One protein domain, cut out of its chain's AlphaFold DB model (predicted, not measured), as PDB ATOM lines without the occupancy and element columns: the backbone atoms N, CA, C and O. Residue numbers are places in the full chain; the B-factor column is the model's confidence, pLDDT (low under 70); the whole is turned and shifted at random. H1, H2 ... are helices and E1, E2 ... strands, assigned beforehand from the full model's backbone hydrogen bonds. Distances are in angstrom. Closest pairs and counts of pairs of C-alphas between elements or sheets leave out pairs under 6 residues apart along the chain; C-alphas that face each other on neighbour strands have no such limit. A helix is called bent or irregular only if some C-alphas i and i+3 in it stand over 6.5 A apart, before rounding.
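Overview. This is residues 12 to 104 of the 108 residues of an uncharacterized protein of Chloroflexi bacterium (UniProt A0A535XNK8). A small antiparallel sheet of three strands has two touching helices, H2 and H3, off the corner where E1 begins and E3 ends, while short H4 only grazes the sheet and H1 lies apart from the other named elements. Two long links loop round this body, and residues 25 to 30, of which 30 belongs to H2, and 69 to 74 stick out. The printed part has 93 residues, with four named helices and three named strands in the order H1, H2, H3, E1, H4, E2, E3; the sheet's order is E1, E3, E2, and the class is mixed, helices and strands. The whole is compact, with a radius of gyration of the C-alphas of 13.0 A, and rounded, spanning 34 by 31 by 30 A.

Along the chain. H1, residues 12 to 17, begins with C-alpha 12 at (267.807, 302.807, 323.707) and is 7.8 A long from first to last C-alpha. H2, residues 30 to 40, measures 16.6 A; it is neither bent nor irregular, but only just: C-alphas 34 and 37 are 6.5 A apart. H3, residues 49 to 57, measures 12.1 A, and E1, residues 62 to 65, starts at C-alpha 62 (278.407, 311.263, 318.720) and measures 10.2 A. H4, residues 80 to 83, measures 5.1 A. E2, residues 89 to 95, measures 17.0 A, and E3, residues 98 to 103, measures 16.1 A and ends at C-alpha 103 (281.357, 314.568, 315.782).

Arrangement. In the sheet, E3 is the inner strand. E1 and E3 are antiparallel at 154 degrees between directions, with N 63 and O 101 within hydrogen-bond range at 2.8 A. E2 and E3, a hairpin, are antiparallel at 158 degrees, with N 100 and O 93 within hydrogen-bond range at 2.8 A. E1, H4 and E2 make a split strand-helix-strand unit, two strands running the same way with a helix between them in the chain and E3 between them in the sheet; its crossover is right-handed. H4 only grazes the sheet, with residues 80 to 83. H1, H2 and H3 are not on the sheet. H2 and H3 touch, their closest C-alphas being those of Ile 38 and Leu 51, 6.2 A apart, at a steep tilt of 51 degrees, opposite ways. H1 and H2 are apart. In H1 and H3 every O i to N i+4 pair is within hydrogen-bond range, in H2 5 of 7 are, and H4 is too short for such a pair.

Size, cuts and confidence. The C-alphas farthest apart are those of Pro 49 and Ala 70, 34.4 A. The printed part has no cut. The links H1 to H2, 12 residues, and E1 to H4, 14 residues, are long. Mean pLDDT of the printed part is 77.9, and residues 12 to 32, 69, 71 and 78 are under 70.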
ATOM      1  N   TRP A  12     267.887 303.203 325.102       58.06
ATOM      2  CA  TRP A  12     267.807 302.807 323.707       58.06
ATOM      3  C   TRP A  12     269.151 302.765 322.982       58.06
ATOM      4  O   TRP A  12     269.333 301.846 322.190       58.06
ATOM      5  N   ALA A  13     270.073 303.708 323.206       67.62
ATOM      6  CA  ALA A  13     271.305 303.776 322.406       67.62
ATOM      7  C   ALA A  13     272.244 302.571 322.627       67.62
ATOM      8  O   ALA A  13     272.638 301.961 321.627       67.62
ATOM      9  N   PRO A  14     272.509 302.120 323.872       61.62
ATOM     10  CA  PRO A  14     273.293 300.904 324.093       61.62
ATOM     11  C   PRO A  14     272.582 299.654 323.558       61.62
ATOM     12  O   PRO A  14     273.217 298.769 323.003       61.62
ATOM     13  N   TYR A  15     271.251 299.581 323.675       56.50
ATOM     14  CA  TYR A  15     270.492 298.386 323.287       56.50
ATOM     15  C   TYR A  15     270.245 298.260 321.774       56.50
ATOM     16  O   TYR A  15     270.207 297.153 321.247       56.50
ATOM     17  N   LYS A  16     270.033 299.376 321.065       54.72
ATOM     18  CA  LYS A  16     269.665 299.378 319.637       54.72
ATOM     19  C   LYS A  16     270.839 299.613 318.694       54.72
ATOM     20  O   LYS A  16     270.729 299.242 317.530       54.72
ATOM     21  N   ALA A  17     271.904 300.258 319.163       62.75
ATOM     22  CA  ALA A  17     273.013 300.690 318.316       62.75
ATOM     23  C   ALA A  17     274.397 300.324 318.877       62.75
ATOM     24  O   ALA A  17     275.387 300.661 318.238       62.75
ATOM     25  N   ASP A  18     274.467 299.657 320.039       64.62
ATOM     26  CA  ASP A  18     275.720 299.308 320.735       64.62
ATOM     27  C   ASP A  18     276.646 300.522 320.958       64.62
ATOM     28  O   ASP A  18     277.871 300.434 320.941       64.62
ATOM     29  N   VAL A  19     276.045 301.705 321.142       65.19
ATOM     30  CA  VAL A  19     276.779 302.947 321.395       65.19
ATOM     31  C   VAL A  19     276.781 303.232 322.890       65.19
ATOM     32  O   VAL A  19     275.733 303.496 323.487       65.19
ATOM     33  N   SER A  20     277.972 303.243 323.486       64.94
ATOM     34  CA  SER A  20     278.164 303.690 324.865       64.94
ATOM     35  C   SER A  20     277.807 305.173 325.007       64.94
ATOM     36  O   SER A  20     278.317 306.055 324.300       64.94
ATOM     37  N   ILE A  21     276.909 305.462 325.946       65.06
ATOM     38  CA  ILE A  21     276.581 306.831 326.341       65.06
ATOM     39  C   ILE A  21     277.657 307.289 327.321       65.06
ATOM     40  O   ILE A  21     277.926 306.604 328.303       65.06
ATOM     41  N   LEU A  22     278.248 308.453 327.046       56.91
ATOM     42  CA  LEU A  22     279.310 309.042 327.855       56.91
ATOM     43  C   LEU A  22     278.848 309.209 329.308       56.91
ATOM     44  O   LEU A  22     279.554 308.808 330.225       56.91
ATOM     45  N   LEU A  23     277.633 309.742 329.495       61.94
ATOM     46  CA  LEU A  23     276.914 309.799 330.766       61.94
ATOM     47  C   LEU A  23     275.389 309.844 330.530       61.94
ATOM     48  O   LEU A  23     274.922 310.684 329.750       61.94
ATOM     49  N   PRO A  24     274.593 309.012 331.228       60.38
ATOM     50  CA  PRO A  24     273.156 309.239 331.384       60.38
ATOM     51  C   PRO A  24     272.898 310.634 331.969       60.38
ATOM     52  O   PRO A  24     273.713 311.129 332.751       60.38
ATOM     53  N   ARG A  25     271.751 311.252 331.654       61.34
ATOM     54  CA  ARG A  25     271.354 312.599 332.129       61.34
ATOM     55  C   ARG A  25     271.623 312.850 333.622       61.34
ATOM     56  O   ARG A  25     271.907 313.978 334.007       61.34
ATOM     57  N   SER A  26     271.500 311.819 334.452       57.94
ATOM     58  CA  SER A  26     271.495 311.886 335.915       57.94
ATOM     59  C   SER A  26     272.767 311.368 336.601       57.94
ATOM     60  O   SER A  26     272.756 311.210 337.819       57.94
ATOM     61  N   ALA A  27     273.851 311.083 335.871       57.97
ATOM     62  CA  ALA A  27     275.074 310.553 336.477       57.97
ATOM     63  C   ALA A  27     275.923 311.668 337.137       57.97
ATOM     64  O   ALA A  27     276.406 312.551 336.425       57.97
ATOM     65  N   PRO A  28     276.128 311.651 338.472       59.19
ATOM     66  CA  PRO A  28     277.024 312.589 339.151       59.19
ATOM     67  C   PRO A  28     278.501 312.182 338.988       59.19
ATOM     68  O   PRO A  28     278.802 311.007 338.773       59.19
ATOM     69  N   GLY A  29     279.430 313.127 339.177       62.44
ATOM     70  CA  GLY A  29     280.871 312.858 339.304       62.44
ATOM     71  C   GLY A  29     281.766 313.708 338.388       62.44
ATOM     72  O   GLY A  29     281.254 314.524 337.632       62.44
ATOM     73  N   PRO A  30     283.097 313.503 338.419       58.94
ATOM     74  CA  PRO A  30     284.075 314.323 337.682       58.94
ATOM     75  C   PRO A  30     283.826 314.392 336.169       58.94
ATOM     76  O   PRO A  30     283.964 315.440 335.553       58.94
ATOM     77  N   LEU A  31     283.339 313.297 335.578       64.25
ATOM     78  CA  LEU A  31     282.981 313.236 334.157       64.25
ATOM     79  C   LEU A  31     281.834 314.194 333.780       64.25
ATOM     80  O   LEU A  31     281.696 314.556 332.614       64.25
ATOM     81  N   PHE A  32     280.988 314.583 334.741       66.44
ATOM     82  CA  PHE A  32     279.939 315.582 334.529       66.44
ATOM     83  C   PHE A  32     280.550 316.981 334.373       66.44
ATOM     84  O   PHE A  32     280.167 317.710 333.460       66.44
ATOM     85  N   GLU A  33     281.534 317.319 335.212       71.19
ATOM     86  CA  GLU A  33     282.249 318.602 335.178       71.19
ATOM     87  C   GLU A  33     283.094 318.745 333.902       71.19
ATOM     88  O   GLU A  33     283.109 319.811 333.290       71.19
ATOM     89  N   ASP A  34     283.727 317.662 333.437       72.25
ATOM     90  CA  ASP A  34     284.540 317.676 332.211       72.25
ATOM     91  C   ASP A  34     283.702 317.750 330.921       72.25
ATOM     92  O   ASP A  34     284.164 318.247 329.890       72.25
ATOM     93  N   ARG A  35     282.450 317.284 330.966       75.88
ATOM     94  CA  ARG A  35     281.521 317.263 329.825       75.88
ATOM     95  C   ARG A  35     280.899 318.626 329.536       75.88
ATOM     96  O   ARG A  35     280.622 318.933 328.376       75.88
ATOM     97  N   GLU A  36     280.616 319.413 330.567       80.06
ATOM     98  CA  GLU A  36     279.916 320.691 330.421       80.06
ATOM     99  C   GLU A  36     280.629 321.661 329.455       80.06
ATOM    100  O   GLU A  36     279.978 322.125 328.514       80.06
ATOM    101  N   PRO A  37     281.954 321.882 329.566       83.00
ATOM    102  CA  PRO A  37     282.695 322.701 328.611       83.00
ATOM    103  C   PRO A  37     282.616 322.191 327.167       83.00
ATOM    104  O   PRO A  37     282.533 322.995 326.241       83.00
ATOM    105  N   ILE A  38     282.602 320.871 326.955       83.19
ATOM    106  CA  ILE A  38     282.506 320.269 325.615       83.19
ATOM    107  C   ILE A  38     281.129 320.551 325.010       83.19
ATOM    108  O   ILE A  38     281.021 320.966 323.861       83.19
ATOM    109  N   LEU A  39     280.058 320.366 325.785       81.44
ATOM    110  CA  LEU A  39     278.699 320.576 325.290       81.44
ATOM    111  C   LEU A  39     278.370 322.040 325.016       81.44
ATOM    112  O   LEU A  39     277.683 322.332 324.039       81.44
ATOM    113  N   GLN A  40     278.879 322.956 325.839       84.62
ATOM    114  CA  GLN A  40     278.720 324.395 325.616       84.62
ATOM    115  C   GLN A  40     279.431 324.872 324.338       84.62
ATOM    116  O   GLN A  40     279.013 325.866 323.749       84.62
ATOM    117  N   ASN A  41     280.462 324.149 323.892       86.88
ATOM    118  CA  ASN A  41     281.288 324.494 322.732       86.88
ATOM    119  C   ASN A  41     281.162 323.479 321.584       86.88
ATOM    120  O   ASN A  41     282.022 323.418 320.711       86.88
ATOM    121  N   VAL A  42     280.089 322.677 321.549       85.19
ATOM    122  CA  VAL A  42     279.948 321.571 320.581       85.19
ATOM    123  C   VAL A  42     279.944 322.027 319.113       85.19
ATOM    124  O   VAL A  42     280.264 321.253 318.216       85.19
ATOM    125  N   LEU A  43     279.611 323.295 318.859       87.69
ATOM    126  CA  LEU A  43     279.602 323.893 317.520       87.69
ATOM    127  C   LEU A  43     281.006 324.263 317.014       87.69
ATOM    128  O   LEU A  43     281.174 324.499 315.819       87.69
ATOM    129  N   ASN A  44     281.981 324.353 317.918       87.12
ATOM    130  CA  ASN A  44     283.296 324.950 317.699       87.12
ATOM    131  C   ASN A  44     284.410 324.210 318.465       87.12
ATOM    132  O   ASN A  44     285.417 324.817 318.817       87.12
ATOM    133  N   LEU A  45     284.246 322.906 318.728       85.12
ATOM    134  CA  LEU A  45     285.239 322.102 319.460       85.12
ATOM    135  C   LEU A  45     286.624 322.144 318.810       85.12
ATOM    136  O   LEU A  45     287.619 322.262 319.512       85.12
ATOM    137  N   SER A  46     286.676 322.106 317.479       84.31
ATOM    138  CA  SER A  46     287.919 322.148 316.701       84.31
ATOM    139  C   SER A  46     288.653 323.495 316.775       84.31
ATOM    140  O   SER A  46     289.814 323.583 316.383       84.31
ATOM    141  N   ASP A  47     287.990 324.554 317.252       88.06
ATOM    142  CA  ASP A  47     288.597 325.882 317.382       88.06
ATOM    143  C   ASP A  47     289.378 326.032 318.704       88.06
ATOM    144  O   ASP A  47     290.155 326.977 318.858       88.06
ATOM    145  N   ASP A  48     289.194 325.105 319.653       88.88
ATOM    146  CA  ASP A  48     289.892 325.072 320.940       88.88
ATOM    147  C   ASP A  48     290.627 323.730 321.114       88.88
ATOM    148  O   ASP A  48     290.015 322.733 321.513       88.88
ATOM    149  N   PRO A  49     291.956 323.694 320.891       87.31
ATOM    150  CA  PRO A  49     292.750 322.475 321.031       87.31
ATOM    151  C   PRO A  49     292.632 321.803 322.407       87.31
ATOM    152  O   PRO A  49     292.729 320.583 322.508       87.31
ATOM    153  N   GLY A  50     292.410 322.578 323.475       87.25
ATOM    154  CA  GLY A  50     292.257 322.037 324.823       87.25
ATOM    155  C   GLY A  50     290.900 321.367 325.045       87.25
ATOM    156  O   GLY A  50     290.805 320.411 325.817       87.25
ATOM    157  N   LEU A  51     289.844 321.841 324.377       87.69
ATOM    158  CA  LEU A  51     288.536 321.178 324.384       87.69
ATOM    159  C   LEU A  51     288.499 319.985 323.433       87.69
ATOM    160  O   LEU A  51     287.881 318.977 323.772       87.69
ATOM    161  N   GLU A  52     289.184 320.070 322.295       88.44
ATOM    162  CA  GLU A  52     289.372 318.952 321.375       88.44
ATOM    163  C   GLU A  52     290.053 317.767 322.074       88.44
ATOM    164  O   GLU A  52     289.496 316.669 322.092       88.44
ATOM    165  N   GLU A  53     291.194 317.991 322.736       87.62
ATOM    166  CA  GLU A  53     291.924 316.939 323.460       87.62
ATOM    167  C   GLU A  53     291.045 316.282 324.535       87.62
ATOM    168  O   GLU A  53     291.001 315.055 324.652       87.62
ATOM    169  N   LYS A  54     290.274 317.083 325.282       86.12
ATOM    170  CA  LYS A  54     289.326 316.574 326.284       86.12
ATOM    171  C   LYS A  54     288.192 315.765 325.659       86.12
ATOM    172  O   LYS A  54     287.846 314.707 326.180       86.12
ATOM    173  N   ALA A  55     287.611 316.237 324.559       85.50
ATOM    174  CA  ALA A  55     286.549 315.527 323.853       85.50
ATOM    175  C   ALA A  55     287.047 314.194 323.271       85.50
ATOM    176  O   ALA A  55     286.340 313.188 323.366       85.50
ATOM    177  N   CYS A  56     288.282 314.158 322.765       86.12
ATOM    178  CA  CYS A  56     288.946 312.936 322.322       86.12
ATOM    179  C   CYS A  56     289.237 311.976 323.481       86.12
ATOM    180  O   CYS A  56     288.908 310.796 323.387       86.12
ATOM    181  N   ALA A  57     289.780 312.467 324.602       84.81
ATOM    182  CA  ALA A  57     290.041 311.654 325.796       84.81
ATOM    183  C   ALA A  57     288.761 311.037 326.383       84.81
ATOM    184  O   ALA A  57     288.790 309.965 326.987       84.81
ATOM    185  N   LEU A  58     287.629 311.713 326.187       79.25
ATOM    186  CA  LEU A  58     286.312 311.239 326.579       79.25
ATOM    187  C   LEU A  58     285.618 310.400 325.493       79.25
ATOM    188  O   LEU A  58     284.535 309.892 325.753       79.25
ATOM    189  N   HIS A  59     286.198 310.199 324.308       81.00
ATOM    190  CA  HIS A  59     285.550 309.478 323.200       81.00
ATOM    191  C   HIS A  59     284.162 310.053 322.846       81.00
ATOM    192  O   HIS A  59     283.141 309.355 322.758       81.00
ATOM    193  N   VAL A  60     284.088 311.379 322.689       82.00
ATOM    194  CA  VAL A  60     282.866 312.069 322.253       82.00
ATOM    195  C   VAL A  60     282.698 311.928 320.737       82.00
ATOM    196  O   VAL A  60     282.894 312.870 319.983       82.00
ATOM    197  N   ASP A  61     282.296 310.737 320.291       83.75
ATOM    198  CA  ASP A  61     282.159 310.431 318.854       83.75
ATOM    199  C   ASP A  61     280.794 310.826 318.262       83.75
ATOM    200  O   ASP A  61     280.626 310.966 317.050       83.75
ATOM    201  N   TYR A  62     279.783 310.969 319.122       84.31
ATOM    202  CA  TYR A  62     278.407 311.263 318.720       84.31
ATOM    203  C   TYR A  62     277.749 312.250 319.672       84.31
ATOM    204  O   TYR A  62     277.946 312.160 320.886       84.31
ATOM    205  N   LEU A  63     276.894 313.108 319.131       86.19
ATOM    206  CA  LEU A  63     276.015 314.025 319.840       86.19
ATOM    207  C   LEU A  63     274.560 313.608 319.624       86.19
ATOM    208  O   LEU A  63     274.155 313.320 318.499       86.19
ATOM    209  N   PHE A  64     273.759 313.617 320.684       85.56
ATOM    210  CA  PHE A  64     272.315 313.439 320.595       85.56
ATOM    211  C   PHE A  64     271.585 314.742 320.921       85.56
ATOM    212  O   PHE A  64     271.842 315.361 321.955       85.56
ATOM    213  N   HIS A  65     270.632 315.105 320.066       84.62
ATOM    214  CA  HIS A  65     269.658 316.161 320.305       84.62
ATOM    215  C   HIS A  65     268.251 315.569 320.231       84.62
ATOM    216  O   HIS A  65     267.941 314.831 319.302       84.62
ATOM    217  N   GLY A  66     267.385 315.886 321.191       80.06
ATOM    218  CA  GLY A  66     266.025 315.351 321.216       80.06
ATOM    219  C   GLY A  66     265.005 316.286 321.849       80.06
ATOM    220  O   GLY A  66     265.332 317.376 322.328       80.06
ATOM    221  N   ALA A  67     263.747 315.845 321.861       74.69
ATOM    222  CA  ALA A  67     262.693 316.528 322.597       74.69
ATOM    223  C   ALA A  67     262.995 316.487 324.109       74.69
ATOM    224  O   ALA A  67     263.360 315.426 324.628       74.69
ATOM    225  N   PRO A  68     262.845 317.614 324.824       72.25
ATOM    226  CA  PRO A  68     263.049 317.643 326.257       72.25
ATOM    227  C   PRO A  68     261.846 316.962 326.944       72.25
ATOM    228  O   PRO A  68     260.705 317.164 326.519       72.25
ATOM    229  N   PRO A  69     262.051 316.172 328.011       66.94
ATOM    230  CA  PRO A  69     260.976 315.568 328.796       66.94
ATOM    231  C   PRO A  69     260.014 316.599 329.393       66.94
ATOM    232  O   PRO A  69     258.826 316.315 329.547       66.94
ATOM    233  N   ALA A  70     260.518 317.792 329.719       71.31
ATOM    234  CA  ALA A  70     259.733 318.925 330.187       71.31
ATOM    235  C   ALA A  70     260.110 320.208 329.436       71.31
ATOM    236  O   ALA A  70     261.276 320.456 329.150       71.31
ATOM    237  N   VAL A  71     259.124 321.075 329.185       69.25
ATOM    238  CA  VAL A  71     259.328 322.375 328.509       69.25
ATOM    239  C   VAL A  71     260.274 323.299 329.294       69.25
ATOM    240  O   VAL A  71     260.882 324.193 328.717       69.25
ATOM    241  N   SER A  72     260.406 323.083 330.605       73.38
ATOM    242  CA  SER A  72     261.287 323.843 331.494       73.38
ATOM    243  C   SER A  72     262.726 323.326 331.556       73.38
ATOM    244  O   SER A  72     263.535 323.946 332.240       73.38
ATOM    245  N   ASP A  73     263.047 322.188 330.930       70.62
ATOM    246  CA  ASP A  73     264.416 321.671 330.945       70.62
ATOM    247  C   ASP A  73     265.323 322.586 330.111       70.62
ATOM    248  O   ASP A  73     265.103 322.790 328.913       70.62
ATOM    249  N   GLU A  74     266.360 323.135 330.746       71.00
ATOM    250  CA  GLU A  74     267.375 323.926 330.058       71.00
ATOM    251  C   GLU A  74     268.234 323.027 329.163       71.00
ATOM    252  O   GLU A  74     268.699 321.959 329.569       71.00
ATOM    253  N   ARG A  75     268.454 323.470 327.923       72.19
ATOM    254  CA  ARG A  75     269.372 322.808 326.992       72.19
ATOM    255  C   ARG A  75     270.773 323.366 327.174       72.19
ATOM    256  O   ARG A  75     270.939 324.583 327.228       72.19
ATOM    257  N   MET A  76     271.781 322.496 327.156       71.69
ATOM    258  CA  MET A  76     273.176 322.959 327.154       71.69
ATOM    259  C   MET A  76     273.584 323.630 325.846       71.69
ATOM    260  O   MET A  76     274.438 324.511 325.854       71.69
ATOM    261  N   PHE A  77     272.982 323.231 324.725       71.44
ATOM    262  CA  PHE A  77     273.246 323.831 323.424       71.44
ATOM    263  C   PHE A  77     271.964 324.317 322.753       71.44
ATOM    264  O   PHE A  77     270.863 323.810 322.982       71.44
ATOM    265  N   ARG A  78     272.113 325.375 321.949       65.25
ATOM    266  CA  ARG A  78     271.000 326.049 321.272       65.25
ATOM    267  C   ARG A  78     270.491 325.242 320.074       65.25
ATOM    268  O   ARG A  78     271.207 324.397 319.559       65.25
ATOM    269  N   ASP A  79     269.246 325.560 319.698       75.81
ATOM    270  CA  ASP A  79     268.482 325.193 318.489       75.81
ATOM    271  C   ASP A  79     269.169 324.226 317.508       75.81
ATOM    272  O   ASP A  79     270.237 324.520 316.973       75.81
ATOM    273  N   ARG A  80     268.475 323.126 317.186       82.75
ATOM    274  CA  ARG A  80     268.838 322.149 316.153       82.75
ATOM    275  C   ARG A  80     269.385 322.773 314.866       82.75
ATOM    276  O   ARG A  80     270.384 322.292 314.345       82.75
ATOM    277  N   ALA A  81     268.823 323.889 314.404       87.19
ATOM    278  CA  ALA A  81     269.289 324.560 313.194       87.19
ATOM    279  C   ALA A  81     270.752 325.044 313.273       87.19
ATOM    280  O   ALA A  81     271.372 325.313 312.243       87.19
ATOM    281  N   ALA A  82     271.312 325.240 314.469       87.69
ATOM    282  CA  ALA A  82     272.731 325.532 314.651       87.69
ATOM    283  C   ALA A  82     273.592 324.269 314.499       87.69
ATOM    284  O   ALA A  82     274.627 324.330 313.843       87.69
ATOM    285  N   LEU A  83     273.135 323.134 315.040       88.06
ATOM    286  CA  LEU A  83     273.813 321.837 314.923       88.06
ATOM    287  C   LEU A  83     273.864 321.371 313.469       88.06
ATOM    288  O   LEU A  83     274.921 320.976 312.996       88.06
ATOM    289  N   ASP A  84     272.755 321.524 312.740       88.88
ATOM    290  CA  ASP A  84     272.642 321.144 311.325       88.88
ATOM    291  C   ASP A  84     273.618 321.910 310.413       88.88
ATOM    292  O   ASP A  84     273.897 321.489 309.293       88.88
ATOM    293  N   ARG A  85     274.113 323.068 310.870       89.69
ATOM    294  CA  ARG A  85     275.047 323.929 310.131       89.69
ATOM    295  C   ARG A  85     276.476 323.868 310.665       89.69
ATOM    296  O   ARG A  85     277.344 324.535 310.102       89.69
ATOM    297  N   ALA A  86     276.724 323.136 311.749       89.38
ATOM    298  CA  ALA A  86     278.038 323.075 312.364       89.38
ATOM    299  C   ALA A  86     278.988 322.243 311.485       89.38
ATOM    300  O   ALA A  86     278.687 321.086 311.200       89.38
ATOM    301  N   PRO A  87     280.147 322.780 311.068       88.38
ATOM    302  CA  PRO A  87     281.048 322.080 310.150       88.38
ATOM    303  C   PRO A  87     281.685 320.825 310.766       88.38
ATOM    304  O   PRO A  87     282.063 319.914 310.035       88.38
ATOM    305  N   GLY A  88     281.793 320.769 312.096       88.56
ATOM    306  CA  GLY A  88     282.301 319.611 312.834       88.56
ATOM    307  C   GLY A  88     281.249 318.540 313.137       88.56
ATOM    308  O   GLY A  88     281.575 317.567 313.811       88.56
ATOM    309  N   LEU A  89     279.999 318.702 312.684       90.19
ATOM    310  CA  LEU A  89     278.909 317.763 312.942       90.19
ATOM    311  C   LEU A  89     278.321 317.228 311.635       90.19
ATOM    312  O   LEU A  89     278.051 317.969 310.695       90.19
ATOM    313  N   GLU A  90     278.067 315.927 311.600       91.44
ATOM    314  CA  GLU A  90     277.371 315.256 310.503       91.44
ATOM    315  C   GLU A  90     276.112 314.590 311.050       91.44
ATOM    316  O   GLU A  90     276.216 313.683 311.874       91.44
ATOM    317  N   GLU A  91     274.920 314.997 310.605       90.50
ATOM    318  CA  GLU A  91     273.693 314.270 310.953       90.50
ATOM    319  C   GLU A  91     273.741 312.862 310.338       90.50
ATOM    320  O   GLU A  91     273.802 312.704 309.120       90.50
ATOM    321  N   VAL A  92     273.684 311.833 311.184       88.12
ATOM    322  CA  VAL A  92     273.680 310.422 310.757       88.12
ATOM    323  C   VAL A  92     272.310 309.765 310.914       88.12
ATOM    324  O   VAL A  92     272.060 308.704 310.343       88.12
ATOM    325  N   PHE A  93     271.415 310.371 311.696       84.44
ATOM    326  CA  PHE A  93     270.049 309.899 311.888       84.44
ATOM    327  C   PHE A  93     269.148 311.028 312.385       84.44
ATOM    328  O   PHE A  93     269.547 311.791 313.264       84.44
ATOM    329  N   SER A  94     267.896 311.051 311.927       87.19
ATOM    330  CA  SER A  94     266.847 311.867 312.532       87.19
ATOM    331  C   SER A  94     265.476 311.189 312.493       87.19
ATOM    332  O   SER A  94     265.177 310.359 311.635       87.19
ATOM    333  N   SER A  95     264.636 311.517 313.475       80.88
ATOM    334  CA  SER A  95     263.255 311.047 313.586       80.88
ATOM    335  C   SER A  95     262.440 312.025 314.431       80.88
ATOM    336  O   SER A  95     262.589 312.072 315.653       80.88
ATOM    337  N   GLY A  96     261.549 312.785 313.791       85.25
ATOM    338  CA  GLY A  96     260.832 313.878 314.453       85.25
ATOM    339  C   GLY A  96     261.815 314.923 314.989       85.25
ATOM    340  O   GLY A  96     262.683 315.392 314.251       85.25
ATOM    341  N   ASP A  97     261.712 315.227 316.282       79.62
ATOM    342  CA  ASP A  97     262.586 316.189 316.968       79.62
ATOM    343  C   ASP A  97     263.908 315.579 317.465       79.62
ATOM    344  O   ASP A  97     264.724 316.280 318.061       79.62
ATOM    345  N   ALA A  98     264.127 314.277 317.251       81.88
ATOM    346  CA  ALA A  98     265.373 313.607 317.600       81.88
ATOM    347  C   ALA A  98     266.353 313.593 316.422       81.88
ATOM    348  O   ALA A  98     265.967 313.284 315.293       81.88
ATOM    349  N   ALA A  99     267.625 313.859 316.707       86.31
ATOM    350  CA  ALA A  99     268.736 313.779 315.774       86.31
ATOM    351  C   ALA A  99     270.001 313.250 316.466       86.31
ATOM    352  O   ALA A  99     270.252 313.515 317.645       86.31
ATOM    353  N   ILE A 100     270.793 312.486 315.717       85.31
ATOM    354  CA  ILE A 100     272.125 312.033 316.112       85.31
ATOM    355  C   ILE A 100     273.115 312.618 315.121       85.31
ATOM    356  O   ILE A 100     272.965 312.436 313.912       85.31
ATOM    357  N   TYR A 101     274.151 313.253 315.650       88.12
ATOM    358  CA  TYR A 101     275.256 313.780 314.870       88.12
ATOM    359  C   TYR A 101     276.523 312.998 315.195       88.12
ATOM    360  O   TYR A 101     276.806 312.745 316.364       88.12
ATOM    361  N   ARG A 102     277.294 312.614 314.182       88.69
ATOM    362  CA  ARG A 102     278.693 312.226 314.355       88.69
ATOM    363  C   ARG A 102     279.522 313.491 314.549       88.69
ATOM    364  O   ARG A 102     279.325 314.464 313.823       88.69
ATOM    365  N   VAL A 103     280.422 313.469 315.527       89.06
ATOM    366  CA  VAL A 103     281.357 314.568 315.782       89.06
ATOM    367  C   VAL A 103     282.655 314.273 315.039       89.06
ATOM    368  O   VAL A 103     283.249 313.211 315.216       89.06
ATOM    369  N   HIS A 104     283.088 315.198 314.189       90.00
ATOM    370  CA  HIS A 104     284.340 315.098 313.446       90.00
ATOM    371  C   HIS A 104     285.450 315.803 314.220       90.00
ATOM    372  O   HIS A 104     285.619 317.016 314.108       90.00
TER     373      HIS A 104